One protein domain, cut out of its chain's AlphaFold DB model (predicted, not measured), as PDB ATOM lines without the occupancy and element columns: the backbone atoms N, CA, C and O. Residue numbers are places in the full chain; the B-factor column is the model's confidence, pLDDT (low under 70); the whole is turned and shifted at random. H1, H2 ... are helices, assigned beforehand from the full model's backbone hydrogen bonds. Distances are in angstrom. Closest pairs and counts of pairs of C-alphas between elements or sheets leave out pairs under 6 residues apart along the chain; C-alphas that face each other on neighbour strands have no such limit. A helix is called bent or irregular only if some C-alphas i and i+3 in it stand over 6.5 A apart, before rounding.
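AT A GLANCE: This is residues 11 to 111, 166 to 223 and 232 to 286 of the 309 residues of the protein "Mitochondrial inner membrane protein OXA1L" of Valsa mali var. pyri (UniProt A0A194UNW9). A long, loose rod of helices: H10 lies in the middle of its body, with H1a, H4 and H7 packed on it and H9 beyond H7, and the hairpin of H1b and H2 lengthens one end. Loops with the short H6 make the other end. The printed part has 214 residues with ten named helices, H1 to H10 in chain order, and no named strand; its class is all helix. The whole is loose, with a radius of gyration of the C-alphas of 23.0 A and spans of 77 by 36 by 35 A.

IN THESE COORDINATES: H1, residues 11 to 45, was assigned by its hydrogen bonds as one helix but is bent, with C-alphas 27 and 30 6.9 A apart. Its arms are H1a, residues 11 to 27, 24.7 A long from C-alpha 11 at (187.030, 165.757, 113.121), and H1b, residues 30 to 45, 22.9 A. H2 is residues 51 to 69, 27.0 A; H3 76 to 82, 10.6 A; H4 84 to 98, 21.5 A; H5 105 to 110, 8.7 A; H6 172 to 175, 5.5 A; H7 192 to 205, 20.0 A; H8 210 to 216, 9.9 A. H9, residues 237 to 256, is 27.8 A long with a kink of 25 degrees near residue 250. H10, residues 262 to 285, is 33.9 A long and ends with C-alpha 285 at (183.628, 181.084, 114.183).

HOW THE PARTS SIT: H1a touches H3 with residues 14 to 21 alone, closest C-alphas Ala 18 and Ser 77 at 5.6 A. H1b and H2 form a helical hairpin, closest C-alphas Gly 40 and Val 55 at 5.8 A, at a steep tilt of 38 degrees. H4 touches H5 about perpendicular at 78 degrees, closest C-alphas Ser 90 and Ile 106 at 7.5 A. H10 touches H7 at a shallow tilt of 30 degrees, the same way, closest C-alphas Val 197 and Met 269 at 5.4 A. H10 also touches H4, closest C-alphas Ile 95 and Leu 264 at 6.6 A, and H1a, Leu 16 and Val 282 at 6.6 A. H7 and H9 touch at 12 degrees, a shallow tilt, opposite ways, closest C-alphas Pro 194 and Gly 254 at 4.4 A. H8 and H9 are close but not clearly touching, as are H6 and H10. Every O i to N i+4 pair is within hydrogen-bond range in H1a, H1b, H2, H4, H5, H7, H8 and H10; H9 has 14 of 16, H3 0 of 3 with 1 of 4 O i to N i+3 pairs, and H6 is too short for such a pair.

THE WHOLE: The C-alphas farthest apart, of Arg 45 and Pro 171, are 77.6 A apart. Residues 112 to 165 and 224 to 231 are not printed, with C-alpha gaps of 13.8 A and 17.5 A. The link from H6 to H7 is long, 16 residues. Mean pLDDT of the printed part is 84.6, with residues 74 to 81, 105 to 111, 166 to 168, 221 to 223 and 232 to 235 under 70.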
ATOM      1  N   ARG A  11     187.475 164.983 114.289       80.50
ATOM      2  CA  ARG A  11     187.030 165.757 113.121       80.50
ATOM      3  C   ARG A  11     187.150 167.262 113.341       80.50
ATOM      4  O   ARG A  11     187.463 167.989 112.394       80.50
ATOM      5  N   THR A  12     186.924 167.755 114.558       85.12
ATOM      6  CA  THR A  12     187.014 169.197 114.840       85.12
ATOM      7  C   THR A  12     188.422 169.775 114.651       85.12
ATOM      8  O   THR A  12     188.526 170.746 113.894       85.12
ATOM      9  N   PRO A  13     189.527 169.198 115.181       86.81
ATOM     10  CA  PRO A  13     190.851 169.786 114.970       86.81
ATOM     11  C   PRO A  13     191.257 169.737 113.494       86.81
ATOM     12  O   PRO A  13     191.819 170.696 112.962       86.81
ATOM     13  N   LEU A  14     190.902 168.661 112.790       83.56
ATOM     14  CA  LEU A  14     191.214 168.487 111.375       83.56
ATOM     15  C   LEU A  14     190.471 169.496 110.487       83.56
ATOM     16  O   LEU A  14     191.054 170.084 109.572       83.56
ATOM     17  N   THR A  15     189.189 169.737 110.771       84.31
ATOM     18  CA  THR A  15     188.389 170.739 110.050       84.31
ATOM     19  C   THR A  15     188.853 172.163 110.352       84.31
ATOM     20  O   THR A  15     188.943 172.968 109.422       84.31
ATOM     21  N   LEU A  16     189.236 172.463 111.597       87.31
ATOM     22  CA  LEU A  16     189.866 173.731 111.983       87.31
ATOM     23  C   LEU A  16     191.194 173.945 111.251       87.31
ATOM     24  O   LEU A  16     191.417 175.011 110.669       87.31
ATOM     25  N   TYR A  17     192.050 172.923 111.203       87.00
ATOM     26  CA  TYR A  17     193.320 172.978 110.485       87.00
ATOM     27  C   TYR A  17     193.109 173.235 108.987       87.00
ATOM     28  O   TYR A  17     193.675 174.187 108.436       87.00
ATOM     29  N   ALA A  18     192.225 172.477 108.330       84.69
ATOM     30  CA  ALA A  18     191.888 172.680 106.921       84.69
ATOM     31  C   ALA A  18     191.310 174.085 106.660       84.69
ATOM     32  O   ALA A  18     191.616 174.721 105.644       84.69
ATOM     33  N   HIS A  19     190.507 174.607 107.587       87.12
ATOM     34  CA  HIS A  19     189.974 175.962 107.510       87.12
ATOM     35  C   HIS A  19     191.075 177.027 107.664       87.12
ATOM     36  O   HIS A  19     191.110 178.013 106.921       87.12
ATOM     37  N   SER A  20     192.031 176.807 108.567       86.25
ATOM     38  CA  SER A  20     193.183 177.692 108.758       86.25
ATOM     39  C   SER A  20     194.042 177.796 107.489       86.25
ATOM     40  O   SER A  20     194.436 178.902 107.104       86.25
ATOM     41  N   LEU A  21     194.246 176.686 106.767       85.81
ATOM     42  CA  LEU A  21     194.949 176.662 105.480       85.81
ATOM     43  C   LEU A  21     194.203 177.476 104.417       85.81
ATOM     44  O   LEU A  21     194.814 178.284 103.712       85.81
ATOM     45  N   LYS A  22     192.872 177.338 104.336       84.88
ATOM     46  CA  LYS A  22     192.033 178.152 103.437       84.88
ATOM     47  C   LYS A  22     192.147 179.643 103.750       84.88
ATOM     48  O   LYS A  22     192.275 180.447 102.828       84.88
ATOM     49  N   ARG A  23     192.176 180.022 105.032       87.06
ATOM     50  CA  ARG A  23     192.369 181.416 105.465       87.06
ATOM     51  C   ARG A  23     193.750 181.951 105.077       87.06
ATOM     52  O   ARG A  23     193.842 183.066 104.571       87.06
ATOM     53  N   ARG A  24     194.818 181.167 105.260       87.38
ATOM     54  CA  ARG A  24     196.180 181.533 104.815       87.38
ATOM     55  C   ARG A  24     196.236 181.724 103.299       87.38
ATOM     56  O   ARG A  24     196.766 182.725 102.827       87.38
ATOM     57  N   ARG A  25     195.597 180.832 102.538       85.44
ATOM     58  CA  ARG A  25     195.475 180.950 101.079       85.44
ATOM     59  C   ARG A  25     194.712 182.204 100.658       85.44
ATOM     60  O   ARG A  25     195.132 182.865  99.716       85.44
ATOM     61  N   ALA A  26     193.633 182.553 101.363       85.88
ATOM     62  CA  ALA A  26     192.850 183.755 101.079       85.88
ATOM     63  C   ALA A  26     193.687 185.041 101.198       85.88
ATOM     64  O   ALA A  26     193.519 185.954 100.393       85.88
ATOM     65  N   LYS A  27     194.639 185.091 102.142       87.00
ATOM     66  CA  LYS A  27     195.574 186.219 102.277       87.00
ATOM     67  C   LYS A  27     196.492 186.370 101.060       87.00
ATOM     68  O   LYS A  27     196.746 187.489 100.644       87.00
ATOM     69  N   LEU A  28     196.928 185.265 100.451       87.06
ATOM     70  CA  LEU A  28     197.815 185.276  99.279       87.06
ATOM     71  C   LEU A  28     197.095 185.586  97.957       87.06
ATOM     72  O   LEU A  28     197.751 185.750  96.928       87.06
ATOM     73  N   LEU A  29     195.759 185.680  97.956       84.94
ATOM     74  CA  LEU A  29     194.993 185.942  96.734       84.94
ATOM     75  C   LEU A  29     195.399 187.253  96.054       84.94
ATOM     76  O   LEU A  29     195.459 187.285  94.827       84.94
ATOM     77  N   HIS A  30     195.744 188.295  96.817       85.69
ATOM     78  CA  HIS A  30     196.179 189.567  96.232       85.69
ATOM     79  C   HIS A  30     197.499 189.425  95.457       85.69
ATOM     80  O   HIS A  30     197.651 190.020  94.393       85.69
ATOM     81  N   LEU A  31     198.433 188.584  95.923       87.69
ATOM     82  CA  LEU A  31     199.719 188.382  95.246       87.69
ATOM     83  C   LEU A  31     199.494 187.682  93.915       87.69
ATOM     84  O   LEU A  31     200.112 188.013  92.909       87.69
ATOM     85  N   ILE A  32     198.571 186.728  93.906       87.44
ATOM     86  CA  ILE A  32     198.213 185.980  92.708       87.44
ATOM     87  C   ILE A  32     197.514 186.896  91.694       87.44
ATOM     88  O   ILE A  32     197.797 186.810  90.500       87.44
ATOM     89  N   GLN A  33     196.645 187.801  92.152       85.00
ATOM     90  CA  GLN A  33     196.028 188.822  91.300       85.00
ATOM     91  C   GLN A  33     197.073 189.782  90.714       85.00
ATOM     92  O   GLN A  33     197.056 190.040  89.509       85.00
ATOM     93  N   ALA A  34     198.027 190.249  91.522       86.44
ATOM     94  CA  ALA A  34     199.121 191.101  91.057       86.44
ATOM     95  C   ALA A  34     200.010 190.380  90.027       86.44
ATOM     96  O   ALA A  34     200.293 190.922  88.958       86.44
ATOM     97  N   GLN A  35     200.385 189.124  90.292       88.25
ATOM     98  CA  GLN A  35     201.146 188.291  89.357       88.25
ATOM     99  C   GLN A  35     200.398 188.085  88.038       88.25
ATOM    100  O   GLN A  35     201.019 188.106  86.976       88.25
ATOM    101  N   TYR A  36     199.076 187.903  88.092       87.44
ATOM    102  CA  TYR A  36     198.249 187.802  86.896       87.44
ATOM    103  C   TYR A  36     198.333 189.073  86.048       87.44
ATOM    104  O   TYR A  36     198.583 188.980  84.846       87.44
ATOM    105  N   ALA A  37     198.174 190.248  86.662       86.06
ATOM    106  CA  ALA A  37     198.264 191.524  85.960       86.06
ATOM    107  C   ALA A  37     199.653 191.726  85.331       86.06
ATOM    108  O   ALA A  37     199.757 192.013  84.138       86.06
ATOM    109  N   GLN A  38     200.724 191.479  86.092       89.00
ATOM    110  CA  GLN A  38     202.103 191.610  85.613       89.00
ATOM    111  C   GLN A  38     202.412 190.676  84.434       89.00
ATOM    112  O   GLN A  38     202.948 191.106  83.412       89.00
ATOM    113  N   ILE A  39     202.055 189.393  84.548       89.19
ATOM    114  CA  ILE A  39     202.291 188.394  83.494       89.19
ATOM    115  C   ILE A  39     201.421 188.690  82.266       89.19
ATOM    116  O   ILE A  39     201.888 188.546  81.135       89.19
ATOM    117  N   GLY A  40     200.185 189.147  82.479       87.69
ATOM    118  CA  GLY A  40     199.276 189.593  81.427       87.69
ATOM    119  C   GLY A  40     199.863 190.724  80.589       87.69
ATOM    120  O   GLY A  40     199.892 190.615  79.366       87.69
ATOM    121  N   LEU A  41     200.392 191.770  81.229       88.06
ATOM    122  CA  LEU A  41     201.024 192.896  80.537       88.06
ATOM    123  C   LEU A  41     202.284 192.470  79.769       88.06
ATOM    124  O   LEU A  41     202.453 192.845  78.609       88.06
ATOM    125  N   GLY A  42     203.136 191.642  80.382       89.19
ATOM    126  CA  GLY A  42     204.361 191.151  79.747       89.19
ATOM    127  C   GLY A  42     204.101 190.286  78.509       89.19
ATOM    128  O   GLY A  42     204.788 190.435  77.500       89.19
ATOM    129  N   LEU A  43     203.095 189.407  78.553       90.31
ATOM    130  CA  LEU A  43     202.704 188.579  77.405       90.31
ATOM    131  C   LEU A  43     201.917 189.369  76.350       90.31
ATOM    132  O   LEU A  43     202.076 189.098  75.162       90.31
ATOM    133  N   ARG A  44     201.113 190.362  76.756       87.50
ATOM    134  CA  ARG A  44     200.401 191.254  75.827       87.50
ATOM    135  C   ARG A  44     201.376 192.081  74.995       87.50
ATOM    136  O   ARG A  44     201.192 192.181  73.789       87.50
ATOM    137  N   ARG A  45     202.444 192.602  75.613       90.31
ATOM    138  CA  ARG A  45     203.519 193.322  74.907       90.31
ATOM    139  C   ARG A  45     204.217 192.451  73.859       90.31
ATOM    140  O   ARG A  45     204.638 192.956  72.832       90.31
ATOM    141  N   LYS A  46     204.307 191.143  74.106       91.00
ATOM    142  CA  LYS A  46     204.899 190.157  73.188       91.00
ATOM    143  C   LYS A  46     203.927 189.652  72.108       91.00
ATOM    144  O   LYS A  46     204.259 188.686  71.435       91.00
ATOM    145  N   ALA A  47     202.734 190.249  71.986       86.88
ATOM    146  CA  ALA A  47     201.720 189.927  70.975       86.88
ATOM    147  C   ALA A  47     201.425 188.417  70.817       86.88
ATOM    148  O   ALA A  47     201.214 187.912  69.718       86.88
ATOM    149  N   VAL A  48     201.431 187.666  71.925       85.75
ATOM    150  CA  VAL A  48     201.323 186.200  71.878       85.75
ATOM    151  C   VAL A  48     199.879 185.759  71.613       85.75
ATOM    152  O   VAL A  48     198.946 186.227  72.270       85.75
ATOM    153  N   THR A  49     199.695 184.785  70.717       85.56
ATOM    154  CA  THR A  49     198.409 184.101  70.508       85.56
ATOM    155  C   THR A  49     197.995 183.303  71.754       85.56
ATOM    156  O   THR A  49     198.832 182.831  72.530       85.56
ATOM    157  N   ASN A  50     196.688 183.154  71.997       87.19
ATOM    158  CA  ASN A  50     196.152 182.473  73.189       87.19
ATOM    159  C   ASN A  50     196.665 183.061  74.522       87.19
ATOM    160  O   ASN A  50     196.989 182.342  75.475       87.19
ATOM    161  N   LEU A  51     196.718 184.398  74.594       87.00
ATOM    162  CA  LEU A  51     197.208 185.172  75.739       87.00
ATOM    163  C   LEU A  51     196.635 184.679  77.075       87.00
ATOM    164  O   LEU A  51     197.382 184.413  78.014       87.00
ATOM    165  N   ARG A  52     195.312 184.503  77.159       84.12
ATOM    166  CA  ARG A  52     194.623 184.124  78.401       84.12
ATOM    167  C   ARG A  52     195.094 182.778  78.947       84.12
ATOM    168  O   ARG A  52     195.374 182.667  80.139       84.12
ATOM    169  N   GLU A  53     195.195 181.759  78.102       87.12
ATOM    170  CA  GLU A  53     195.600 180.417  78.529       87.12
ATOM    171  C   GLU A  53     197.054 180.386  78.987       87.12
ATOM    172  O   GLU A  53     197.373 179.795  80.023       87.12
ATOM    173  N   ARG A  54     197.936 181.083  78.259       88.00
ATOM    174  CA  ARG A  54     199.351 181.203  78.622       88.00
ATOM    175  C   ARG A  54     199.538 181.957  79.931       88.00
ATOM    176  O   ARG A  54     200.297 181.487  80.779       88.00
ATOM    177  N   VAL A  55     198.809 183.056  80.135       89.75
ATOM    178  CA  VAL A  55     198.801 183.791  81.409       89.75
ATOM    179  C   VAL A  55     198.332 182.869  82.530       89.75
ATOM    180  O   VAL A  55     199.033 182.726  83.526       89.75
ATOM    181  N   LEU A  56     197.206 182.169  82.365       87.38
ATOM    182  CA  LEU A  56     196.687 181.254  83.387       87.38
ATOM    183  C   LEU A  56     197.664 180.116  83.709       87.38
ATOM    184  O   LEU A  56     197.839 179.779  84.881       87.38
ATOM    185  N   LYS A  57     198.323 179.527  82.705       89.25
ATOM    186  CA  LYS A  57     199.317 178.458  82.895       89.25
ATOM    187  C   LYS A  57     200.565 178.978  83.613       89.25
ATOM    188  O   LYS A  57     201.034 178.330  84.551       89.25
ATOM    189  N   ALA A  58     201.067 180.149  83.222       90.50
ATOM    190  CA  ALA A  58     202.224 180.790  83.842       90.50
ATOM    191  C   ALA A  58     201.939 181.212  85.292       90.50
ATOM    192  O   ALA A  58     202.717 180.889  86.191       90.50
ATOM    193  N   VAL A  59     200.790 181.847  85.537       90.38
ATOM    194  CA  VAL A  59     200.330 182.233  86.879       90.38
ATOM    195  C   VAL A  59     200.142 181.001  87.752       90.38
ATOM    196  O   VAL A  59     200.636 180.988  88.869       90.38
ATOM    197  N   ARG A  60     199.529 179.925  87.241       87.81
ATOM    198  CA  ARG A  60     199.380 178.662  87.985       87.81
ATOM    199  C   ARG A  60     200.730 178.044  88.354       87.81
ATOM    200  O   ARG A  60     200.880 177.517  89.454       87.81
ATOM    201  N   LYS A  61     201.709 178.072  87.442       90.12
ATOM    202  CA  LYS A  61     203.064 177.566  87.714       90.12
ATOM    203  C   LYS A  61     203.735 178.393  88.816       90.12
ATOM    204  O   LYS A  61     204.254 177.819  89.769       90.12
ATOM    205  N   ARG A  62     203.667 179.725  88.723       90.19
ATOM    206  CA  ARG A  62     204.263 180.647  89.702       90.19
ATOM    207  C   ARG A  62     203.561 180.589  91.060       90.19
ATOM    208  O   ARG A  62     204.236 180.516  92.079       90.19
ATOM    209  N   SER A  63     202.230 180.511  91.080       88.06
ATOM    210  CA  SER A  63     201.443 180.421  92.312       88.06
ATOM    211  C   SER A  63     201.761 179.151  93.097       88.06
ATOM    212  O   SER A  63     201.845 179.207  94.316       88.06
ATOM    213  N   LYS A  64     201.988 178.012  92.423       86.94
ATOM    214  CA  LYS A  64     202.428 176.770  93.085       86.94
ATOM    215  C   LYS A  64     203.775 176.941  93.788       86.94
ATOM    216  O   LYS A  64     203.923 176.472  94.910       86.94
ATOM    217  N   ALA A  65     204.727 177.632  93.157       89.25
ATOM    218  CA  ALA A  65     206.012 177.929  93.783       89.25
ATOM    219  C   ALA A  65     205.840 178.841  95.005       89.25
ATOM    220  O   ALA A  65     206.374 178.545  96.068       89.25
ATOM    221  N   THR A  66     205.019 179.890  94.895       89.19
ATOM    222  CA  THR A  66     204.692 180.765  96.030       89.19
ATOM    223  C   THR A  66     204.039 179.983  97.175       89.19
ATOM    224  O   THR A  66     204.469 180.108  98.314       89.19
ATOM    225  N   PHE A  67     203.056 179.122  96.898       88.69
ATOM    226  CA  PHE A  67     202.426 178.297  97.935       88.69
ATOM    227  C   PHE A  67     203.396 177.321  98.600       88.69
ATOM    228  O   PHE A  67     203.300 177.132  99.810       88.69
ATOM    229  N   LYS A  68     204.350 176.763  97.842       88.94
ATOM    230  CA  LYS A  68     205.416 175.916  98.390       88.94
ATOM    231  C   LYS A  68     206.310 176.692  99.363       88.94
ATOM    232  O   LYS A  68     206.631 176.164 100.417       88.94
ATOM    233  N   VAL A  69     206.653 177.947  99.050       89.88
ATOM    234  CA  VAL A  69     207.438 178.822  99.948       89.88
ATOM    235  C   VAL A  69     206.681 179.132 101.243       89.88
ATOM    236  O   VAL A  69     207.278 179.161 102.310       89.88
ATOM    237  N   PHE A  70     205.361 179.316 101.172       86.94
ATOM    238  CA  PHE A  70     204.520 179.555 102.352       86.94
ATOM    239  C   PHE A  70     204.033 178.268 103.048       86.94
ATOM    240  O   PHE A  70     203.172 178.348 103.927       86.94
ATOM    241  N   SER A  71     204.541 177.090 102.660       84.00
ATOM    242  CA  SER A  71     204.160 175.774 103.203       84.00
ATOM    243  C   SER A  71     202.647 175.508 103.198       84.00
ATOM    244  O   SER A  71     202.092 174.899 104.114       84.00
ATOM    245  N   ILE A  72     201.946 175.998 102.171       84.12
ATOM    246  CA  ILE A  72     200.515 175.745 101.970       84.12
ATOM    247  C   ILE A  72     200.382 174.574 100.999       84.12
ATOM    248  O   ILE A  72     200.336 174.752  99.780       84.12
ATOM    249  N   ASP A  73     200.296 173.370 101.555       75.75
ATOM    250  CA  ASP A  73     200.120 172.150 100.773       75.75
ATOM    251  C   ASP A  73     198.636 171.900 100.482       75.75
ATOM    252  O   ASP A  73     197.843 171.559 101.359       75.75
ATOM    253  N   GLU A  74     198.248 172.056  99.216       69.81
ATOM    254  CA  GLU A  74     196.871 171.829  98.757       69.81
ATOM    255  C   GLU A  74     196.457 170.350  98.872       69.81
ATOM    256  O   GLU A  74     195.291 170.054  99.130       69.81
ATOM    257  N   SER A  75     197.417 169.425  98.754       68.25
ATOM    258  CA  SER A  75     197.188 167.981  98.869       68.25
ATOM    259  C   SER A  75     196.725 167.578 100.269       68.25
ATOM    260  O   SER A  75     195.761 166.828 100.393       68.25
ATOM    261  N   LYS A  76     197.333 168.130 101.327       67.81
ATOM    262  CA  LYS A  76     197.019 167.790 102.727       67.81
ATOM    263  C   LYS A  76     195.563 168.096 103.102       67.81
ATOM    264  O   LYS A  76     194.979 167.399 103.924       67.81
ATOM    265  N   SER A  77     194.935 169.077 102.449       67.50
ATOM    266  CA  SER A  77     193.517 169.394 102.670       67.50
ATOM    267  C   SER A  77     192.554 168.340 102.110       67.50
ATOM    268  O   SER A  77     191.421 168.273 102.584       67.50
ATOM    269  N   ILE A  78     192.953 167.567 101.094       67.50
ATOM    270  CA  ILE A  78     192.098 166.547 100.458       67.50
ATOM    271  C   ILE A  78     192.064 165.277 101.322       67.50
ATOM    272  O   ILE A  78     191.013 164.659 101.478       67.50
ATOM    273  N   TRP A  79     193.187 164.946 101.962       66.44
ATOM    274  CA  TRP A  79     193.324 163.775 102.831       66.44
ATOM    275  C   TRP A  79     192.458 163.827 104.093       66.44
ATOM    276  O   TRP A  79     192.052 162.782 104.596       66.44
ATOM    277  N   GLY A  80     192.095 165.023 104.569       67.31
ATOM    278  CA  GLY A  80     191.312 165.154 105.799       67.31
ATOM    279  C   GLY A  80     189.900 164.549 105.729       67.31
ATOM    280  O   GLY A  80     189.364 164.128 106.748       67.31
ATOM    281  N   GLY A  81     189.293 164.467 104.540       67.94
ATOM    282  CA  GLY A  81     188.003 163.786 104.362       67.94
ATOM    283  C   GLY A  81     188.144 162.266 104.288       67.94
ATOM    284  O   GLY A  81     187.358 161.538 104.891       67.94
ATOM    285  N   LEU A  82     189.180 161.791 103.592       76.75
ATOM    286  CA  LEU A  82     189.411 160.367 103.352       76.75
ATOM    287  C   LEU A  82     189.823 159.619 104.622       76.75
ATOM    288  O   LEU A  82     189.407 158.484 104.811       76.75
ATOM    289  N   ILE A  83     190.553 160.266 105.532       80.19
ATOM    290  CA  ILE A  83     190.997 159.627 106.780       80.19
ATOM    291  C   ILE A  83     189.838 159.286 107.731       80.19
ATOM    292  O   ILE A  83     189.964 158.412 108.578       80.19
ATOM    293  N   SER A  84     188.692 159.958 107.581       79.81
ATOM    294  CA  SER A  84     187.501 159.696 108.398       79.81
ATOM    295  C   SER A  84     186.665 158.512 107.902       79.81
ATOM    296  O   SER A  84     185.833 157.995 108.645       79.81
ATOM    297  N   LEU A  85     186.882 158.074 106.658       84.12
ATOM    298  CA  LEU A  85     186.083 157.036 106.014       84.12
ATOM    299  C   LEU A  85     186.277 155.648 106.655       84.12
ATOM    300  O   LEU A  85     185.262 155.011 106.931       84.12
ATOM    301  N   PRO A  86     187.502 155.189 106.987       84.38
ATOM    302  CA  PRO A  86     187.693 153.911 107.679       84.38
ATOM    303  C   PRO A  86     186.998 153.863 109.044       84.38
ATOM    304  O   PRO A  86     186.336 152.884 109.366       84.38
ATOM    305  N   ILE A  87     187.080 154.951 109.815       84.12
ATOM    306  CA  ILE A  87     186.450 155.059 111.140       84.12
ATOM    307  C   ILE A  87     184.924 154.991 111.016       84.12
ATOM    308  O   ILE A  87     184.250 154.336 111.810       84.12
ATOM    309  N   PHE A  88     184.366 155.666 110.013       85.75
ATOM    310  CA  PHE A  88     182.937 155.620 109.734       85.75
ATOM    311  C   PHE A  88     182.472 154.206 109.367       85.75
ATOM    312  O   PHE A  88     181.487 153.724 109.923       85.75
ATOM    313  N   LEU A  89     183.193 153.529 108.470       86.88
ATOM    314  CA  LEU A  89     182.826 152.181 108.045       86.88
ATOM    315  C   LEU A  89     183.025 151.133 109.151       86.88
ATOM    316  O   LEU A  89     182.221 150.215 109.258       86.88
ATOM    317  N   SER A  90     184.042 151.296 110.001       85.62
ATOM    318  CA  SER A  90     184.248 150.461 111.189       85.62
ATOM    319  C   SER A  90     183.050 150.539 112.142       85.62
ATOM    320  O   SER A  90     182.489 149.510 112.502       85.62
ATOM    321  N   ASN A  91     182.577 151.746 112.472       85.94
ATOM    322  CA  ASN A  91     181.388 151.913 113.315       85.94
ATOM    323  C   ASN A  91     180.108 151.375 112.653       85.94
ATOM    324  O   ASN A  91     179.255 150.818 113.336       85.94
ATOM    325  N   LEU A  92     179.967 151.529 111.331       86.56
ATOM    326  CA  LEU A  92     178.856 150.937 110.580       86.56
ATOM    327  C   LEU A  92     178.854 149.409 110.670       86.56
ATOM    328  O   LEU A  92     177.792 148.826 110.861       86.56
ATOM    329  N   GLU A  93     180.018 148.766 110.546       85.25
ATOM    330  CA  GLU A  93     180.147 147.312 110.684       85.25
ATOM    331  C   GLU A  93     179.813 146.867 112.111       85.25
ATOM    332  O   GLU A  93     179.054 145.921 112.281       85.25
ATOM    333  N   VAL A  94     180.299 147.583 113.131       86.31
ATOM    334  CA  VAL A  94     179.966 147.301 114.539       86.31
ATOM    335  C   VAL A  94     178.454 147.339 114.757       86.31
ATOM    336  O   VAL A  94     177.881 146.369 115.239       86.31
ATOM    337  N   ILE A  95     177.778 148.408 114.328       86.69
ATOM    338  CA  ILE A  95     176.319 148.528 114.478       86.69
ATOM    339  C   ILE A  95     175.601 147.449 113.667       86.69
ATOM    340  O   ILE A  95     174.632 146.864 114.147       86.69
ATOM    341  N   ARG A  96     176.086 147.136 112.461       87.19
ATOM    342  CA  ARG A  96     175.536 146.060 111.631       87.19
ATOM    343  C   ARG A  96     175.625 144.708 112.341       87.19
ATOM    344  O   ARG A  96     174.658 143.956 112.274       87.19
ATOM    345  N   ARG A  97     176.727 144.416 113.040       85.31
ATOM    346  CA  ARG A  97     176.885 143.196 113.852       85.31
ATOM    347  C   ARG A  97     175.982 143.173 115.068       85.31
ATOM    348  O   ARG A  97     175.348 142.156 115.308       85.31
ATOM    349  N   MET A  98     175.859 144.299 115.766       84.94
ATOM    350  CA  MET A  98     174.922 144.428 116.886       84.94
ATOM    351  C   MET A  98     173.469 144.211 116.444       84.94
ATOM    352  O   MET A  98     172.660 143.744 117.239       84.94
ATOM    353  N   CYS A  99     173.151 144.497 115.174       85.00
ATOM    354  CA  CYS A  99     171.845 144.212 114.577       85.00
ATOM    355  C   CYS A  99     171.679 142.767 114.058       85.00
ATOM    356  O   CYS A  99     170.670 142.472 113.425       85.00
ATOM    357  N   GLY A 100     172.668 141.887 114.248       81.12
ATOM    358  CA  GLY A 100     172.643 140.511 113.738       81.12
ATOM    359  C   GLY A 100     172.950 140.375 112.239       81.12
ATOM    360  O   GLY A 100     172.729 139.319 111.653       81.12
ATOM    361  N   GLY A 101     173.453 141.430 111.591       79.81
ATOM    362  CA  GLY A 101     173.796 141.407 110.171       79.81
ATOM    363  C   GLY A 101     175.062 140.586 109.867       79.81
ATOM    364  O   GLY A 101     175.968 140.502 110.700       79.81
ATOM    365  N   PRO A 102     175.182 140.024 108.648       76.06
ATOM    366  CA  PRO A 102     176.353 139.246 108.247       76.06
ATOM    367  C   PRO A 102     177.620 140.111 108.193       76.06
ATOM    368  O   PRO A 102     177.533 141.333 108.008       76.06
ATOM    369  N   ARG A 103     178.786 139.453 108.303       70.88
ATOM    370  CA  ARG A 103     180.111 140.085 108.195       70.88
ATOM    371  C   ARG A 103     180.225 140.873 106.885       70.88
ATOM    372  O   ARG A 103     179.964 140.333 105.812       70.88
ATOM    373  N   GLY A 104     180.561 142.157 106.974       72.62
ATOM    374  CA  GLY A 104     180.770 143.024 105.818       72.62
ATOM    375  C   GLY A 104     182.189 142.942 105.248       72.62
ATOM    376  O   GLY A 104     183.101 142.377 105.848       72.62
ATOM    377  N   LEU A 105     182.396 143.609 104.108       67.38
ATOM    378  CA  LEU A 105     183.663 143.667 103.355       67.38
ATOM    379  C   LEU A 105     184.905 144.007 104.197       67.38
ATOM    380  O   LEU A 105     185.989 143.528 103.889       67.38
ATOM    381  N   ILE A 106     184.773 144.820 105.247       67.25
ATOM    382  CA  ILE A 106     185.903 145.188 106.117       67.25
ATOM    383  C   ILE A 106     186.213 144.076 107.110       67.25
ATOM    384  O   ILE A 106     187.383 143.818 107.362       67.25
ATOM    385  N   GLY A 107     185.193 143.384 107.621       61.72
ATOM    386  CA  GLY A 107     185.387 142.175 108.415       61.72
ATOM    387  C   GLY A 107     186.136 141.120 107.607       61.72
ATOM    388  O   GLY A 107     187.131 140.592 108.092       61.72
ATOM    389  N   ASN A 108     185.731 140.908 106.352       68.50
ATOM    390  CA  ASN A 108     186.400 140.001 105.419       68.50
ATOM    391  C   ASN A 108     187.804 140.484 105.005       68.50
ATOM    392  O   ASN A 108     188.676 139.666 104.766       68.50
ATOM    393  N   LEU A 109     188.065 141.793 104.921       65.38
ATOM    394  CA  LEU A 109     189.405 142.306 104.602       65.38
ATOM    395  C   LEU A 109     190.372 142.199 105.794       65.38
ATOM    396  O   LEU A 109     191.551 141.930 105.589       65.38
ATOM    397  N   LEU A 110     189.886 142.410 107.023       62.94
ATOM    398  CA  LEU A 110     190.696 142.322 108.245       62.94
ATOM    399  C   LEU A 110     190.958 140.873 108.679       62.94
ATOM    400  O   LEU A 110     192.037 140.587 109.182       62.94
ATOM    401  N   HIS A 111     189.990 139.975 108.478       58.03
ATOM    402  CA  HIS A 111     190.089 138.555 108.852       58.03
ATOM    403  C   HIS A 111     190.559 137.663 107.692       58.03
ATOM    404  O   HIS A 111     190.561 136.445 107.816       58.03
ATOM    405  N   SER A 166     183.674 139.142 119.366       57.62
ATOM    406  CA  SER A 166     182.765 138.930 120.507       57.62
ATOM    407  C   SER A 166     181.514 139.827 120.522       57.62
ATOM    408  O   SER A 166     180.667 139.676 121.403       57.62
ATOM    409  N   ILE A 167     181.340 140.728 119.542       66.00
ATOM    410  CA  ILE A 167     180.126 141.558 119.422       66.00
ATOM    411  C   ILE A 167     178.964 140.677 118.964       66.00
ATOM    412  O   ILE A 167     178.791 140.415 117.771       66.00
ATOM    413  N   SER A 168     178.185 140.220 119.939       68.25
ATOM    414  CA  SER A 168     176.920 139.524 119.733       68.25
ATOM    415  C   SER A 168     175.762 140.513 119.546       68.25
ATOM    416  O   SER A 168     175.913 141.726 119.704       68.25
ATOM    417  N   MET A 169     174.602 139.972 119.184       73.75
ATOM    418  CA  MET A 169     173.332 140.691 119.101       73.75
ATOM    419  C   MET A 169     173.066 141.429 120.417       73.75
ATOM    420  O   MET A 169     173.004 140.808 121.477       73.75
ATOM    421  N   GLU A 170     172.883 142.744 120.344       79.56
ATOM    422  CA  GLU A 170     172.638 143.567 121.527       79.56
ATOM    423  C   GLU A 170     171.119 143.689 121.760       79.56
ATOM    424  O   GLU A 170     170.425 144.331 120.963       79.56
ATOM    425  N   PRO A 171     170.562 143.106 122.840       77.88
ATOM    426  CA  PRO A 171     169.113 143.045 123.039       77.88
ATOM    427  C   PRO A 171     168.494 144.424 123.303       77.88
ATOM    428  O   PRO A 171     167.324 144.647 122.992       77.88
ATOM    429  N   THR A 172     169.272 145.387 123.809       84.31
ATOM    430  CA  THR A 172     168.789 146.751 124.073       84.31
ATOM    431  C   THR A 172     168.395 147.507 122.799       84.31
ATOM    432  O   THR A 172     167.612 148.454 122.873       84.31
ATOM    433  N   PHE A 173     168.834 147.070 121.613       83.38
ATOM    434  CA  PHE A 173     168.423 147.668 120.335       83.38
ATOM    435  C   PHE A 173     166.982 147.314 119.949       83.38
ATOM    436  O   PHE A 173     166.334 148.083 119.239       83.38
ATOM    437  N   ALA A 174     166.441 146.201 120.445       84.50
ATOM    438  CA  ALA A 174     165.048 145.843 120.188       84.50
ATOM    439  C   ALA A 174     164.065 146.824 120.855       84.50
ATOM    440  O   ALA A 174     162.988 147.074 120.316       84.50
ATOM    441  N   THR A 175     164.459 147.402 121.996       83.81
ATOM    442  CA  THR A 175     163.618 148.278 122.834       83.81
ATOM    443  C   THR A 175     164.091 149.739 122.835       83.81
ATOM    444  O   THR A 175     163.406 150.619 123.344       83.81
ATOM    445  N   GLY A 176     165.268 150.018 122.269       81.12
ATOM    446  CA  GLY A 176     165.932 151.328 122.283       81.12
ATOM    447  C   GLY A 176     165.447 152.331 121.229       81.12
ATOM    448  O   GLY A 176     166.186 153.259 120.894       81.12
ATOM    449  N   GLY A 177     164.254 152.130 120.665       83.25
ATOM    450  CA  GLY A 177     163.628 153.012 119.679       83.25
ATOM    451  C   GLY A 177     163.347 154.427 120.163       83.25
ATOM    452  O   GLY A 177     163.277 154.706 121.359       83.25
ATOM    453  N   CYS A 178     163.132 155.338 119.214       81.56
ATOM    454  CA  CYS A 178     162.606 156.663 119.515       81.56
ATOM    455  C   CYS A 178     161.638 157.158 118.428       81.56
ATOM    456  O   CYS A 178     161.721 156.777 117.262       81.56
ATOM    457  N   LEU A 179     160.698 158.021 118.829       86.75
ATOM    458  CA  LEU A 179     159.655 158.596 117.974       86.75
ATOM    459  C   LEU A 179     158.755 157.538 117.296       86.75
ATOM    460  O   LEU A 179     157.872 157.001 117.956       86.75
ATOM    461  N   TRP A 180     158.934 157.276 115.994       89.19
ATOM    462  CA  TRP A 180     158.057 156.415 115.178       89.19
ATOM    463  C   TRP A 180     158.650 155.034 114.859       89.19
ATOM    464  O   TRP A 180     157.982 154.221 114.225       89.19
ATOM    465  N   PHE A 181     159.886 154.756 115.286       89.88
ATOM    466  CA  PHE A 181     160.569 153.473 115.095       89.88
ATOM    467  C   PHE A 181     160.927 152.879 116.473       89.88
ATOM    468  O   PHE A 181     161.958 153.220 117.054       89.88
ATOM    469  N   PRO A 182     160.066 152.019 117.050       87.50
ATOM    470  CA  PRO A 182     160.258 151.486 118.402       87.50
ATOM    471  C   PRO A 182     161.366 150.425 118.486       87.50
ATOM    472  O   PRO A 182     161.967 150.256 119.542       87.50
ATOM    473  N   ASN A 183     161.659 149.744 117.376       89.44
ATOM    474  CA  ASN A 183     162.685 148.712 117.288       89.44
ATOM    475  C   ASN A 183     163.766 149.141 116.286       89.44
ATOM    476  O   ASN A 183     163.462 149.411 115.125       89.44
ATOM    477  N   LEU A 184     165.023 149.209 116.732       88.75
ATOM    478  CA  LEU A 184     166.159 149.657 115.916       88.75
ATOM    479  C   LEU A 184     166.707 148.575 114.974       88.75
ATOM    480  O   LEU A 184     167.446 148.902 114.043       88.75
ATOM    481  N   LEU A 185     166.367 147.310 115.231       89.69
ATOM    482  CA  LEU A 185     166.809 146.147 114.458       89.69
ATOM    483  C   LEU A 185     166.009 145.980 113.163       89.69
ATOM    484  O   LEU A 185     166.499 145.403 112.195       89.69
ATOM    485  N   VAL A 186     164.779 146.488 113.152       90.38
ATOM    486  CA  VAL A 186     163.853 146.389 112.024       90.38
ATOM    487  C   VAL A 186     164.064 147.590 111.087       90.38
ATOM    488  O   VAL A 186     164.481 148.664 111.543       90.38
ATOM    489  N   PRO A 187     163.819 147.437 109.773       91.56
ATOM    490  CA  PRO A 187     163.762 148.570 108.856       91.56
ATOM    491  C   PRO A 187     162.741 149.625 109.301       91.56
ATOM    492  O   PRO A 187     161.735 149.301 109.930       91.56
ATOM    493  N   ASP A 188     162.991 150.894 108.965       92.69
ATOM    494  CA  ASP A 188     162.046 151.979 109.261       92.69
ATOM    495  C   ASP A 188     160.703 151.721 108.547       92.69
ATOM    496  O   ASP A 188     160.688 151.750 107.313       92.69
ATOM    497  N   PRO A 189     159.581 151.538 109.275       90.88
ATOM    498  CA  PRO A 189     158.279 151.232 108.677       90.88
ATOM    499  C   PRO A 189     157.794 152.274 107.663       90.88
ATOM    500  O   PRO A 189     157.037 151.949 106.753       90.88
ATOM    501  N   TYR A 190     158.218 153.530 107.821       92.88
ATOM    502  CA  TYR A 190     157.827 154.635 106.940       92.88
ATOM    503  C   TYR A 190     158.952 155.074 105.992       92.88
ATOM    504  O   TYR A 190     158.770 156.017 105.221       92.88
ATOM    505  N   HIS A 191     160.125 154.435 106.059       92.38
ATOM    506  CA  HIS A 191     161.335 154.770 105.296       92.38
ATOM    507  C   HIS A 191     161.769 156.252 105.359       92.38
ATOM    508  O   HIS A 191     162.563 156.715 104.534       92.38
ATOM    509  N   ILE A 192     161.319 157.002 106.364       94.31
ATOM    510  CA  ILE A 192     161.656 158.412 106.574       94.31
ATOM    511  C   ILE A 192     163.159 158.555 106.841       94.31
ATOM    512  O   ILE A 192     163.799 159.456 106.301       94.31
ATOM    513  N   LEU A 193     163.739 157.656 107.637       92.62
ATOM    514  CA  LEU A 193     165.157 157.626 107.998       92.62
ATOM    515  C   LEU A 193     166.082 157.470 106.772       92.62
ATOM    516  O   LEU A 193     166.932 158.346 106.579       92.62
ATOM    517  N   PRO A 194     165.936 156.439 105.911       93.12
ATOM    518  CA  PRO A 194     166.724 156.311 104.682       93.12
ATOM    519  C   PRO A 194     166.663 157.554 103.784       93.12
ATOM    520  O   PRO A 194     167.694 158.039 103.298       93.12
ATOM    521  N   PHE A 195     165.470 158.131 103.599       95.00
ATOM    522  CA  PHE A 195     165.319 159.352 102.809       95.00
ATOM    523  C   PHE A 195     165.939 160.570 103.497       95.00
ATOM    524  O   PHE A 195     166.605 161.367 102.833       95.00
ATOM    525  N   ALA A 196     165.821 160.696 104.817       94.94
ATOM    526  CA  ALA A 196     166.462 161.761 105.576       94.94
ATOM    527  C   ALA A 196     167.994 161.693 105.461       94.94
ATOM    528  O   ALA A 196     168.626 162.730 105.247       94.94
ATOM    529  N   VAL A 197     168.591 160.491 105.503       94.56
ATOM    530  CA  VAL A 197     170.036 160.290 105.275       94.56
ATOM    531  C   VAL A 197     170.426 160.790 103.891       94.56
ATOM    532  O   VAL A 197     171.377 161.566 103.766       94.56
ATOM    533  N   SER A 198     169.680 160.395 102.857       95.50
ATOM    534  CA  SER A 198     169.953 160.813 101.477       95.50
ATOM    535  C   SER A 198     169.890 162.339 101.318       95.50
ATOM    536  O   SER A 198     170.813 162.954 100.773       95.50
ATOM    537  N   ALA A 199     168.870 162.980 101.897       94.81
ATOM    538  CA  ALA A 199     168.699 164.428 101.886       94.81
ATOM    539  C   ALA A 199     169.820 165.143 102.654       94.81
ATOM    540  O   ALA A 199     170.324 166.180 102.214       94.81
ATOM    541  N   LEU A 200     170.261 164.583 103.780       94.62
ATOM    542  CA  LEU A 200     171.322 165.160 104.600       94.62
ATOM    543  C   LEU A 200     172.697 165.036 103.927       94.62
ATOM    544  O   LEU A 200     173.478 165.993 103.931       94.62
ATOM    545  N   LEU A 201     172.987 163.896 103.296       93.38
ATOM    546  CA  LEU A 201     174.190 163.692 102.483       93.38
ATOM    547  C   LEU A 201     174.218 164.647 101.288       93.38
ATOM    548  O   LEU A 201     175.244 165.280 101.020       93.38
ATOM    549  N   PHE A 202     173.079 164.808 100.615       93.81
ATOM    550  CA  PHE A 202     172.903 165.776  99.542       93.81
ATOM    551  C   PHE A 202     173.188 167.207 100.023       93.81
ATOM    552  O   PHE A 202     174.015 167.908  99.434       93.81
ATOM    553  N   ALA A 203     172.591 167.622 101.145       91.56
ATOM    554  CA  ALA A 203     172.820 168.933 101.748       91.56
ATOM    555  C   ALA A 203     174.293 169.162 102.137       91.56
ATOM    556  O   ALA A 203     174.795 170.279 102.018       91.56
ATOM    557  N   HIS A 204     175.004 168.117 102.567       89.69
ATOM    558  CA  HIS A 204     176.428 168.180 102.900       89.69
ATOM    559  C   HIS A 204     177.342 168.302 101.671       89.69
ATOM    560  O   HIS A 204     178.389 168.946 101.743       89.69
ATOM    561  N   MET A 205     176.946 167.723 100.537       87.94
ATOM    562  CA  MET A 205     177.704 167.753  99.279       87.94
ATOM    563  C   MET A 205     177.481 169.026  98.450       87.94
ATOM    564  O   MET A 205     178.336 169.383  97.625       87.94
ATOM    565  N   ILE A 206     176.353 169.719  98.637       88.31
ATOM    566  CA  ILE A 206     176.048 170.938  97.887       88.31
ATOM    567  C   ILE A 206     176.916 172.106  98.374       88.31
ATOM    568  O   ILE A 206     176.916 172.444  99.558       88.31
ATOM    569  N   PRO A 207     177.610 172.809  97.464       84.94
ATOM    570  CA  PRO A 207     178.304 174.032  97.810       84.94
ATOM    571  C   PRO A 207     177.313 175.124  98.228       84.94
ATOM    572  O   PRO A 207     176.264 175.355  97.614       84.94
ATOM    573  N   GLU A 208     177.693 175.842  99.280       81.00
ATOM    574  CA  GLU A 208     176.934 176.980  99.805       81.00
ATOM    575  C   GLU A 208     176.950 178.169  98.839       81.00
ATOM    576  O   GLU A 208     176.022 178.975  98.838       81.00
ATOM    577  N   THR A 209     177.979 178.285  97.993       81.75
ATOM    578  CA  THR A 209     178.077 179.407  97.063       81.75
ATOM    579  C   THR A 209     177.186 179.183  95.839       81.75
ATOM    580  O   THR A 209     177.213 178.136  95.187       81.75
ATOM    581  N   THR A 210     176.391 180.197  95.496       79.25
ATOM    582  CA  THR A 210     175.476 180.158  94.342       79.25
ATOM    583  C   THR A 210     176.230 180.014  93.020       79.25
ATOM    584  O   THR A 210     175.757 179.331  92.115       79.25
ATOM    585  N   ALA A 211     177.427 180.596  92.921       78.94
ATOM    586  CA  ALA A 211     178.293 180.471  91.754       78.94
ATOM    587  C   ALA A 211     178.789 179.029  91.547       78.94
ATOM    588  O   ALA A 211     178.676 178.505  90.441       78.94
ATOM    589  N   GLU A 212     179.282 178.364  92.599       81.06
ATOM    590  CA  GLU A 212     179.726 176.969  92.492       81.06
ATOM    591  C   GLU A 212     178.546 176.029  92.260       81.06
ATOM    592  O   GLU A 212     178.661 175.103  91.467       81.06
ATOM    593  N   ARG A 213     177.387 176.274  92.888       86.12
ATOM    594  CA  ARG A 213     176.183 175.465  92.654       86.12
ATOM    595  C   ARG A 213     175.754 175.515  91.190       86.12
ATOM    596  O   ARG A 213     175.431 174.483  90.612       86.12
ATOM    597  N   ARG A 214     175.801 176.697  90.572       84.94
ATOM    598  CA  ARG A 214     175.507 176.858  89.143       84.94
ATOM    599  C   ARG A 214     176.512 176.112  88.267       84.94
ATOM    600  O   ARG A 214     176.085 175.390  87.372       84.94
ATOM    601  N   ASP A 215     177.806 176.203  88.579       82.94
ATOM    602  CA  ASP A 215     178.851 175.437  87.881       82.94
ATOM    603  C   ASP A 215     178.615 173.918  87.986       82.94
ATOM    604  O   ASP A 215     178.746 173.186  87.002       82.94
ATOM    605  N   LEU A 216     178.175 173.426  89.152       83.81
ATOM    606  CA  LEU A 216     177.853 172.009  89.325       83.81
ATOM    607  C   LEU A 216     176.727 171.541  88.420       83.81
ATOM    608  O   LEU A 216     176.877 170.489  87.811       83.81
ATOM    609  N   PHE A 217     175.657 172.312  88.264       84.88
ATOM    610  CA  PHE A 217     174.550 171.946  87.375       84.88
ATOM    611  C   PHE A 217     174.772 172.377  85.917       84.88
ATOM    612  O   PHE A 217     173.885 172.220  85.088       84.88
ATOM    613  N   GLY A 218     175.957 172.898  85.571       80.31
ATOM    614  CA  GLY A 218     176.249 173.360  84.210       80.31
ATOM    615  C   GLY A 218     175.454 174.604  83.802       80.31
ATOM    616  O   GLY A 218     175.375 174.929  82.621       80.31
ATOM    617  N   LEU A 219     174.872 175.311  84.771       83.38
ATOM    618  CA  LEU A 219     174.205 176.584  84.547       83.38
ATOM    619  C   LEU A 219     175.261 177.648  84.247       83.38
ATOM    620  O   LEU A 219     176.330 177.679  84.862       83.38
ATOM    621  N   LYS A 220     174.932 178.577  83.343       76.19
ATOM    622  CA  LYS A 220     175.792 179.732  83.046       76.19
ATOM    623  C   LYS A 220     176.156 180.444  84.360       76.19
ATOM    624  O   LYS A 220     175.251 180.662  85.183       76.19
ATOM    625  N   PRO A 221     177.434 180.810  84.583       69.19
ATOM    626  CA  PRO A 221     177.796 181.599  85.749       69.19
ATOM    627  C   PRO A 221     176.960 182.879  85.731       69.19
ATOM    628  O   PRO A 221     176.749 183.470  84.672       69.19
ATOM    629  N   LEU A 222     176.449 183.286  86.896       65.25
ATOM    630  CA  LEU A 222     175.910 184.639  87.032       65.25
ATOM    631  C   LEU A 222     176.994 185.605  86.554       65.25
ATOM    632  O   LEU A 222     178.178 185.317  86.753       65.25
ATOM    633  N   ALA A 223     176.600 186.705  85.909       53.19
ATOM    634  CA  ALA A 223     177.514 187.773  85.534       53.19
ATOM    635  C   ALA A 223     178.132 188.341  86.816       53.19
ATOM    636  O   ALA A 223     177.653 189.302  87.412       53.19
ATOM    637  N   GLY A 232     191.651 180.623  90.901       49.59
ATOM    638  CA  GLY A 232     191.657 179.209  91.225       49.59
ATOM    639  C   GLY A 232     191.403 178.525  89.898       49.59
ATOM    640  O   GLY A 232     190.394 178.812  89.258       49.59
ATOM    641  N   GLY A 233     192.346 177.711  89.420       50.84
ATOM    642  CA  GLY A 233     192.133 176.953  88.191       50.84
ATOM    643  C   GLY A 233     190.772 176.270  88.272       50.84
ATOM    644  O   GLY A 233     190.516 175.585  89.260       50.84
ATOM    645  N   GLY A 234     189.903 176.528  87.286       58.22
ATOM    646  CA  GLY A 234     188.570 175.941  87.245       58.22
ATOM    647  C   GLY A 234     188.677 174.460  87.573       58.22
ATOM    648  O   GLY A 234     189.553 173.770  87.039       58.22
ATOM    649  N   ARG A 235     187.854 174.009  88.522       66.69
ATOM    650  CA  ARG A 235     187.886 172.634  89.012       66.69
ATOM    651  C   ARG A 235     187.864 171.685  87.805       66.69
ATOM    652  O   ARG A 235     187.199 171.991  86.814       66.69
ATOM    653  N   SER A 236     188.669 170.622  87.797       77.50
ATOM    654  CA  SER A 236     188.819 169.805  86.583       77.50
ATOM    655  C   SER A 236     187.460 169.250  86.130       77.50
ATOM    656  O   SER A 236     186.576 169.014  86.956       77.50
ATOM    657  N   ARG A 237     187.275 169.040  84.815       82.12
ATOM    658  CA  ARG A 237     186.049 168.409  84.278       82.12
ATOM    659  C   ARG A 237     185.765 167.079  84.983       82.12
ATOM    660  O   ARG A 237     184.634 166.839  85.385       82.12
ATOM    661  N   MET A 238     186.819 166.296  85.209       85.69
ATOM    662  CA  MET A 238     186.767 165.026  85.927       85.69
ATOM    663  C   MET A 238     186.304 165.184  87.379       85.69
ATOM    664  O   MET A 238     185.429 164.449  87.812       85.69
ATOM    665  N   TRP A 239     186.806 166.180  88.120       84.81
ATOM    666  CA  TRP A 239     186.335 166.420  89.487       84.81
ATOM    667  C   TRP A 239     184.861 166.831  89.529       84.81
ATOM    668  O   TRP A 239     184.130 166.417  90.423       84.81
ATOM    669  N   ARG A 240     184.398 167.642  88.567       85.56
ATOM    670  CA  ARG A 240     182.969 167.977  88.462       85.56
ATOM    671  C   ARG A 240     182.119 166.742  88.182       85.56
ATOM    672  O   ARG A 240     181.088 166.578  88.823       85.56
ATOM    673  N   ALA A 241     182.550 165.887  87.256       89.44
ATOM    674  CA  ALA A 241     181.870 164.629  86.959       89.44
ATOM    675  C   ALA A 241     181.811 163.725  88.198       89.44
ATOM    676  O   ALA A 241     180.732 163.270  88.563       89.44
ATOM    677  N   LEU A 242     182.934 163.576  88.909       89.88
ATOM    678  CA  LEU A 242     182.999 162.839  90.169       89.88
ATOM    679  C   LEU A 242     182.020 163.412  91.200       89.88
ATOM    680  O   LEU A 242     181.233 162.678  91.782       89.88
ATOM    681  N   GLN A 243     181.994 164.730  91.389       88.56
ATOM    682  CA  GLN A 243     181.079 165.337  92.350       88.56
ATOM    683  C   GLN A 243     179.603 165.141  91.979       88.56
ATOM    684  O   GLN A 243     178.789 164.890  92.862       88.56
ATOM    685  N   ARG A 244     179.249 165.217  90.690       91.62
ATOM    686  CA  ARG A 244     177.893 164.890  90.219       91.62
ATOM    687  C   ARG A 244     177.552 163.429  90.493       91.62
ATOM    688  O   ARG A 244     176.473 163.160  91.004       91.62
ATOM    689  N   SER A 245     178.482 162.511  90.226       93.50
ATOM    690  CA  SER A 245     178.279 161.089  90.516       93.50
ATOM    691  C   SER A 245     178.087 160.826  92.012       93.50
ATOM    692  O   SER A 245     177.194 160.074  92.375       93.50
ATOM    693  N   LEU A 246     178.828 161.517  92.888       90.50
ATOM    694  CA  LEU A 246     178.666 161.402  94.341       90.50
ATOM    695  C   LEU A 246     177.318 161.946  94.826       90.50
ATOM    696  O   LEU A 246     176.746 161.399  95.759       90.50
ATOM    697  N   ILE A 247     176.797 163.000  94.193       92.94
ATOM    698  CA  ILE A 247     175.463 163.542  94.486       92.94
ATOM    699  C   ILE A 247     174.366 162.554  94.070       92.94
ATOM    700  O   ILE A 247     173.440 162.320  94.839       92.94
ATOM    701  N   ILE A 248     174.485 161.963  92.878       94.12
ATOM    702  CA  ILE A 248     173.549 160.938  92.398       94.12
ATOM    703  C   ILE A 248     173.595 159.723  93.328       94.12
ATOM    704  O   ILE A 248     172.551 159.251  93.767       94.12
ATOM    705  N   MET A 249     174.798 159.281  93.701       92.69
ATOM    706  CA  MET A 249     174.987 158.191  94.655       92.69
ATOM    707  C   MET A 249     174.365 158.518  96.015       92.69
ATOM    708  O   MET A 249     173.658 157.691  96.575       92.69
ATOM    709  N   ALA A 250     174.559 159.736  96.529       92.00
ATOM    710  CA  ALA A 250     173.959 160.166  97.789       92.00
ATOM    711  C   ALA A 250     172.424 160.088  97.773       92.00
ATOM    712  O   ALA A 250     171.828 159.709  98.778       92.00
ATOM    713  N   LEU A 251     171.796 160.410  96.639       93.19
ATOM    714  CA  LEU A 251     170.347 160.312  96.465       93.19
ATOM    715  C   LEU A 251     169.879 158.853  96.318       93.19
ATOM    716  O   LEU A 251     168.824 158.492  96.827       93.19
ATOM    717  N   ALA A 252     170.687 158.010  95.669       94.25
ATOM    718  CA  ALA A 252     170.411 156.588  95.483       94.25
ATOM    719  C   ALA A 252     170.535 155.762  96.777       94.25
ATOM    720  O   ALA A 252     169.891 154.723  96.891       94.25
ATOM    721  N   ILE A 253     171.313 156.223  97.769       91.44
ATOM    722  CA  ILE A 253     171.486 155.533  99.062       91.44
ATOM    723  C   ILE A 253     170.156 155.329  99.794       91.44
ATOM    724  O   ILE A 253     169.978 154.285 100.412       91.44
ATOM    725  N   GLY A 254     169.224 156.287  99.732       91.38
ATOM    726  CA  GLY A 254     167.932 156.176 100.422       91.38
ATOM    727  C   GLY A 254     167.140 154.947  99.957       91.38
ATOM    728  O   GLY A 254     166.943 154.035 100.756       91.38
ATOM    729  N   PRO A 255     166.778 154.868  98.663       93.19
ATOM    730  CA  PRO A 255     166.126 153.690  98.091       93.19
ATOM    731  C   PRO A 255     166.943 152.402  98.248       93.19
ATOM    732  O   PRO A 255     166.396 151.366  98.600       93.19
ATOM    733  N   ALA A 256     168.262 152.461  98.040       92.31
ATOM    734  CA  ALA A 256     169.115 151.273  98.088       92.31
ATOM    735  C   ALA A 256     169.274 150.669  99.495       92.31
ATOM    736  O   ALA A 256     169.708 149.528  99.617       92.31
ATOM    737  N   THR A 257     168.976 151.426 100.556       91.44
ATOM    738  CA  THR A 257     169.125 150.978 101.951       91.44
ATOM    739  C   THR A 257     167.792 150.904 102.692       91.44
ATOM    740  O   THR A 257     167.792 150.892 103.920       91.44
ATOM    741  N   MET A 258     166.664 150.846 101.972       90.75
ATOM    742  CA  MET A 258     165.326 150.757 102.573       90.75
ATOM    743  C   MET A 258     165.167 149.558 103.508       90.75
ATOM    744  O   MET A 258     164.562 149.713 104.564       90.75
ATOM    745  N   ASP A 259     165.779 148.423 103.167       91.38
ATOM    746  CA  ASP A 259     165.686 147.173 103.932       91.38
ATOM    747  C   ASP A 259     166.730 147.060 105.055       91.38
ATOM    748  O   ASP A 259     166.855 146.022 105.704       91.38
ATOM    749  N   MET A 260     167.536 148.103 105.283       89.00
ATOM    750  CA  MET A 260     168.539 148.084 106.345       89.00
ATOM    751  C   MET A 260     167.938 148.473 107.708       89.00
ATOM    752  O   MET A 260     167.056 149.330 107.756       89.00
ATOM    753  N   PRO A 261     168.454 147.910 108.821       91.75
ATOM    754  CA  PRO A 261     168.035 148.272 110.175       91.75
ATOM    755  C   PRO A 261     168.073 149.781 110.440       91.75
ATOM    756  O   PRO A 261     169.070 150.447 110.134       91.75
ATOM    757  N   ALA A 262     167.031 150.307 111.093       91.12
ATOM    758  CA  ALA A 262     166.895 151.729 111.413       91.12
ATOM    759  C   ALA A 262     168.078 152.291 112.232       91.12
ATOM    760  O   ALA A 262     168.443 153.464 112.087       91.12
ATOM    761  N   ALA A 263     168.736 151.452 113.043       91.31
ATOM    762  CA  ALA A 263     169.947 151.808 113.787       91.31
ATOM    763  C   ALA A 263     171.065 152.369 112.889       91.31
ATOM    764  O   ALA A 263     171.739 153.340 113.253       91.31
ATOM    765  N   LEU A 264     171.256 151.779 111.703       91.06
ATOM    766  CA  LEU A 264     172.306 152.181 110.768       91.06
ATOM    767  C   LEU A 264     172.034 153.584 110.226       91.06
ATOM    768  O   LEU A 264     172.932 154.431 110.221       91.06
ATOM    769  N   HIS A 265     170.791 153.863 109.825       92.50
ATOM    770  CA  HIS A 265     170.401 155.186 109.338       92.50
ATOM    771  C   HIS A 265     170.497 156.242 110.433       92.50
ATOM    772  O   HIS A 265     170.978 157.341 110.163       92.50
ATOM    773  N   LEU A 266     170.122 155.921 111.674       91.31
ATOM    774  CA  LEU A 266     170.209 156.854 112.799       91.31
ATOM    775  C   LEU A 266     171.661 157.253 113.107       91.31
ATOM    776  O   LEU A 266     171.969 158.438 113.300       91.31
ATOM    777  N   TYR A 267     172.574 156.279 113.107       90.69
ATOM    778  CA  TYR A 267     174.008 156.542 113.224       90.69
ATOM    779  C   TYR A 267     174.507 157.419 112.075       90.69
ATOM    780  O   TYR A 267     175.194 158.423 112.301       90.69
ATOM    781  N   TRP A 268     174.126 157.076 110.844       92.25
ATOM    782  CA  TRP A 268     174.553 157.789 109.648       92.25
ATOM    783  C   TRP A 268     174.064 159.244 109.655       92.25
ATOM    784  O   TRP A 268     174.869 160.162 109.463       92.25
ATOM    785  N   MET A 269     172.786 159.465 109.978       91.75
ATOM    786  CA  MET A 269     172.173 160.782 110.180       91.75
ATOM    787  C   MET A 269     172.953 161.607 111.194       91.75
ATOM    788  O   MET A 269     173.364 162.733 110.908       91.75
ATOM    789  N   THR A 270     173.195 161.040 112.374       90.94
ATOM    790  CA  THR A 270     173.867 161.745 113.468       90.94
ATOM    791  C   THR A 270     175.309 162.097 113.099       90.94
ATOM    792  O   THR A 270     175.761 163.213 113.356       90.94
ATOM    793  N   SER A 271     176.027 161.185 112.442       89.00
ATOM    794  CA  SER A 271     177.411 161.392 111.996       89.00
ATOM    795  C   SER A 271     177.521 162.503 110.941       89.00
ATOM    796  O   SER A 271     178.339 163.424 111.065       89.00
ATOM    797  N   VAL A 272     176.656 162.479 109.920       90.56
ATOM    798  CA  VAL A 272     176.628 163.509 108.866       90.56
ATOM    799  C   VAL A 272     176.136 164.844 109.427       90.56
ATOM    800  O   VAL A 272     176.722 165.886 109.129       90.56
ATOM    801  N   GLY A 273     175.117 164.826 110.287       90.94
ATOM    802  CA  GLY A 273     174.582 166.004 110.964       90.94
ATOM    803  C   GLY A 273     175.624 166.682 111.851       90.94
ATOM    804  O   GLY A 273     175.811 167.895 111.765       90.94
ATOM    805  N   CYS A 274     176.387 165.904 112.621       88.75
ATOM    806  CA  CYS A 274     177.495 166.418 113.419       88.75
ATOM    807  C   CYS A 274     178.582 167.042 112.529       88.75
ATOM    808  O   CYS A 274     179.031 168.159 112.788       88.75
ATOM    809  N   SER A 275     178.950 166.394 111.417       87.50
ATOM    810  CA  SER A 275     179.885 166.968 110.439       87.50
ATOM    811  C   SER A 275     179.403 168.311 109.885       87.50
ATOM    812  O   SER A 275     180.178 169.266 109.768       87.50
ATOM    813  N   LEU A 276     178.117 168.413 109.551       89.19
ATOM    814  CA  LEU A 276     177.500 169.653 109.091       89.19
ATOM    815  C   LEU A 276     177.531 170.738 110.168       89.19
ATOM    816  O   LEU A 276     177.900 171.876 109.876       89.19
ATOM    817  N   ALA A 277     177.193 170.391 111.408       90.75
ATOM    818  CA  ALA A 277     177.231 171.313 112.537       90.75
ATOM    819  C   ALA A 277     178.653 171.837 112.784       90.75
ATOM    820  O   ALA A 277     178.846 173.048 112.874       90.75
ATOM    821  N   VAL A 278     179.661 170.958 112.791       89.44
ATOM    822  CA  VAL A 278     181.074 171.331 112.957       89.44
ATOM    823  C   VAL A 278     181.541 172.221 111.810       89.44
ATOM    824  O   VAL A 278     182.103 173.286 112.043       89.44
ATOM    825  N   THR A 279     181.286 171.842 110.557       86.88
ATOM    826  CA  THR A 279     181.739 172.633 109.400       86.88
ATOM    827  C   THR A 279     181.066 174.003 109.326       86.88
ATOM    828  O   THR A 279     181.749 174.994 109.057       86.88
ATOM    829  N   LYS A 280     179.760 174.098 109.607       88.94
ATOM    830  CA  LYS A 280     179.046 175.382 109.712       88.94
ATOM    831  C   LYS A 280     179.527 176.199 110.911       88.94
ATOM    832  O   LYS A 280     179.758 177.399 110.768       88.94
ATOM    833  N   GLY A 281     179.732 175.556 112.058       90.62
ATOM    834  CA  GLY A 281     180.248 176.174 113.278       90.62
ATOM    835  C   GLY A 281     181.632 176.784 113.071       90.62
ATOM    836  O   GLY A 281     181.826 177.965 113.343       90.62
ATOM    837  N   VAL A 282     182.567 176.035 112.480       89.88
ATOM    838  CA  VAL A 282     183.923 176.510 112.160       89.88
ATOM    839  C   VAL A 282     183.892 177.687 111.185       89.88
ATOM    840  O   VAL A 282     184.620 178.658 111.381       89.88
ATOM    841  N   LYS A 283     183.031 177.652 110.159       87.75
ATOM    842  CA  LYS A 283     182.866 178.780 109.224       87.75
ATOM    843  C   LYS A 283     182.319 180.030 109.909       87.75
ATOM    844  O   LYS A 283     182.769 181.130 109.598       87.75
ATOM    845  N   LYS A 284     181.350 179.864 110.817       90.00
ATOM    846  CA  LYS A 284     180.775 180.963 111.604       90.00
ATOM    847  C   LYS A 284     181.810 181.547 112.568       90.00
ATOM    848  O   LYS A 284     181.906 182.763 112.677       90.00
ATOM    849  N   LEU A 285     182.601 180.692 113.217       90.75
ATOM    850  CA  LEU A 285     183.628 181.084 114.183       90.75
ATOM    851  C   LEU A 285     184.836 181.763 113.520       90.75
ATOM    852  O   LEU A 285     185.398 182.707 114.065       90.75
ATOM    853  N   MET A 286     185.247 181.296 112.341       87.44
ATOM    854  CA  MET A 286     186.403 181.824 111.616       87.44
ATOM    855  C   MET A 286     186.002 182.285 110.210       87.44
ATOM    856  O   MET A 286     186.291 181.591 109.239       87.44
TER     857      MET A 286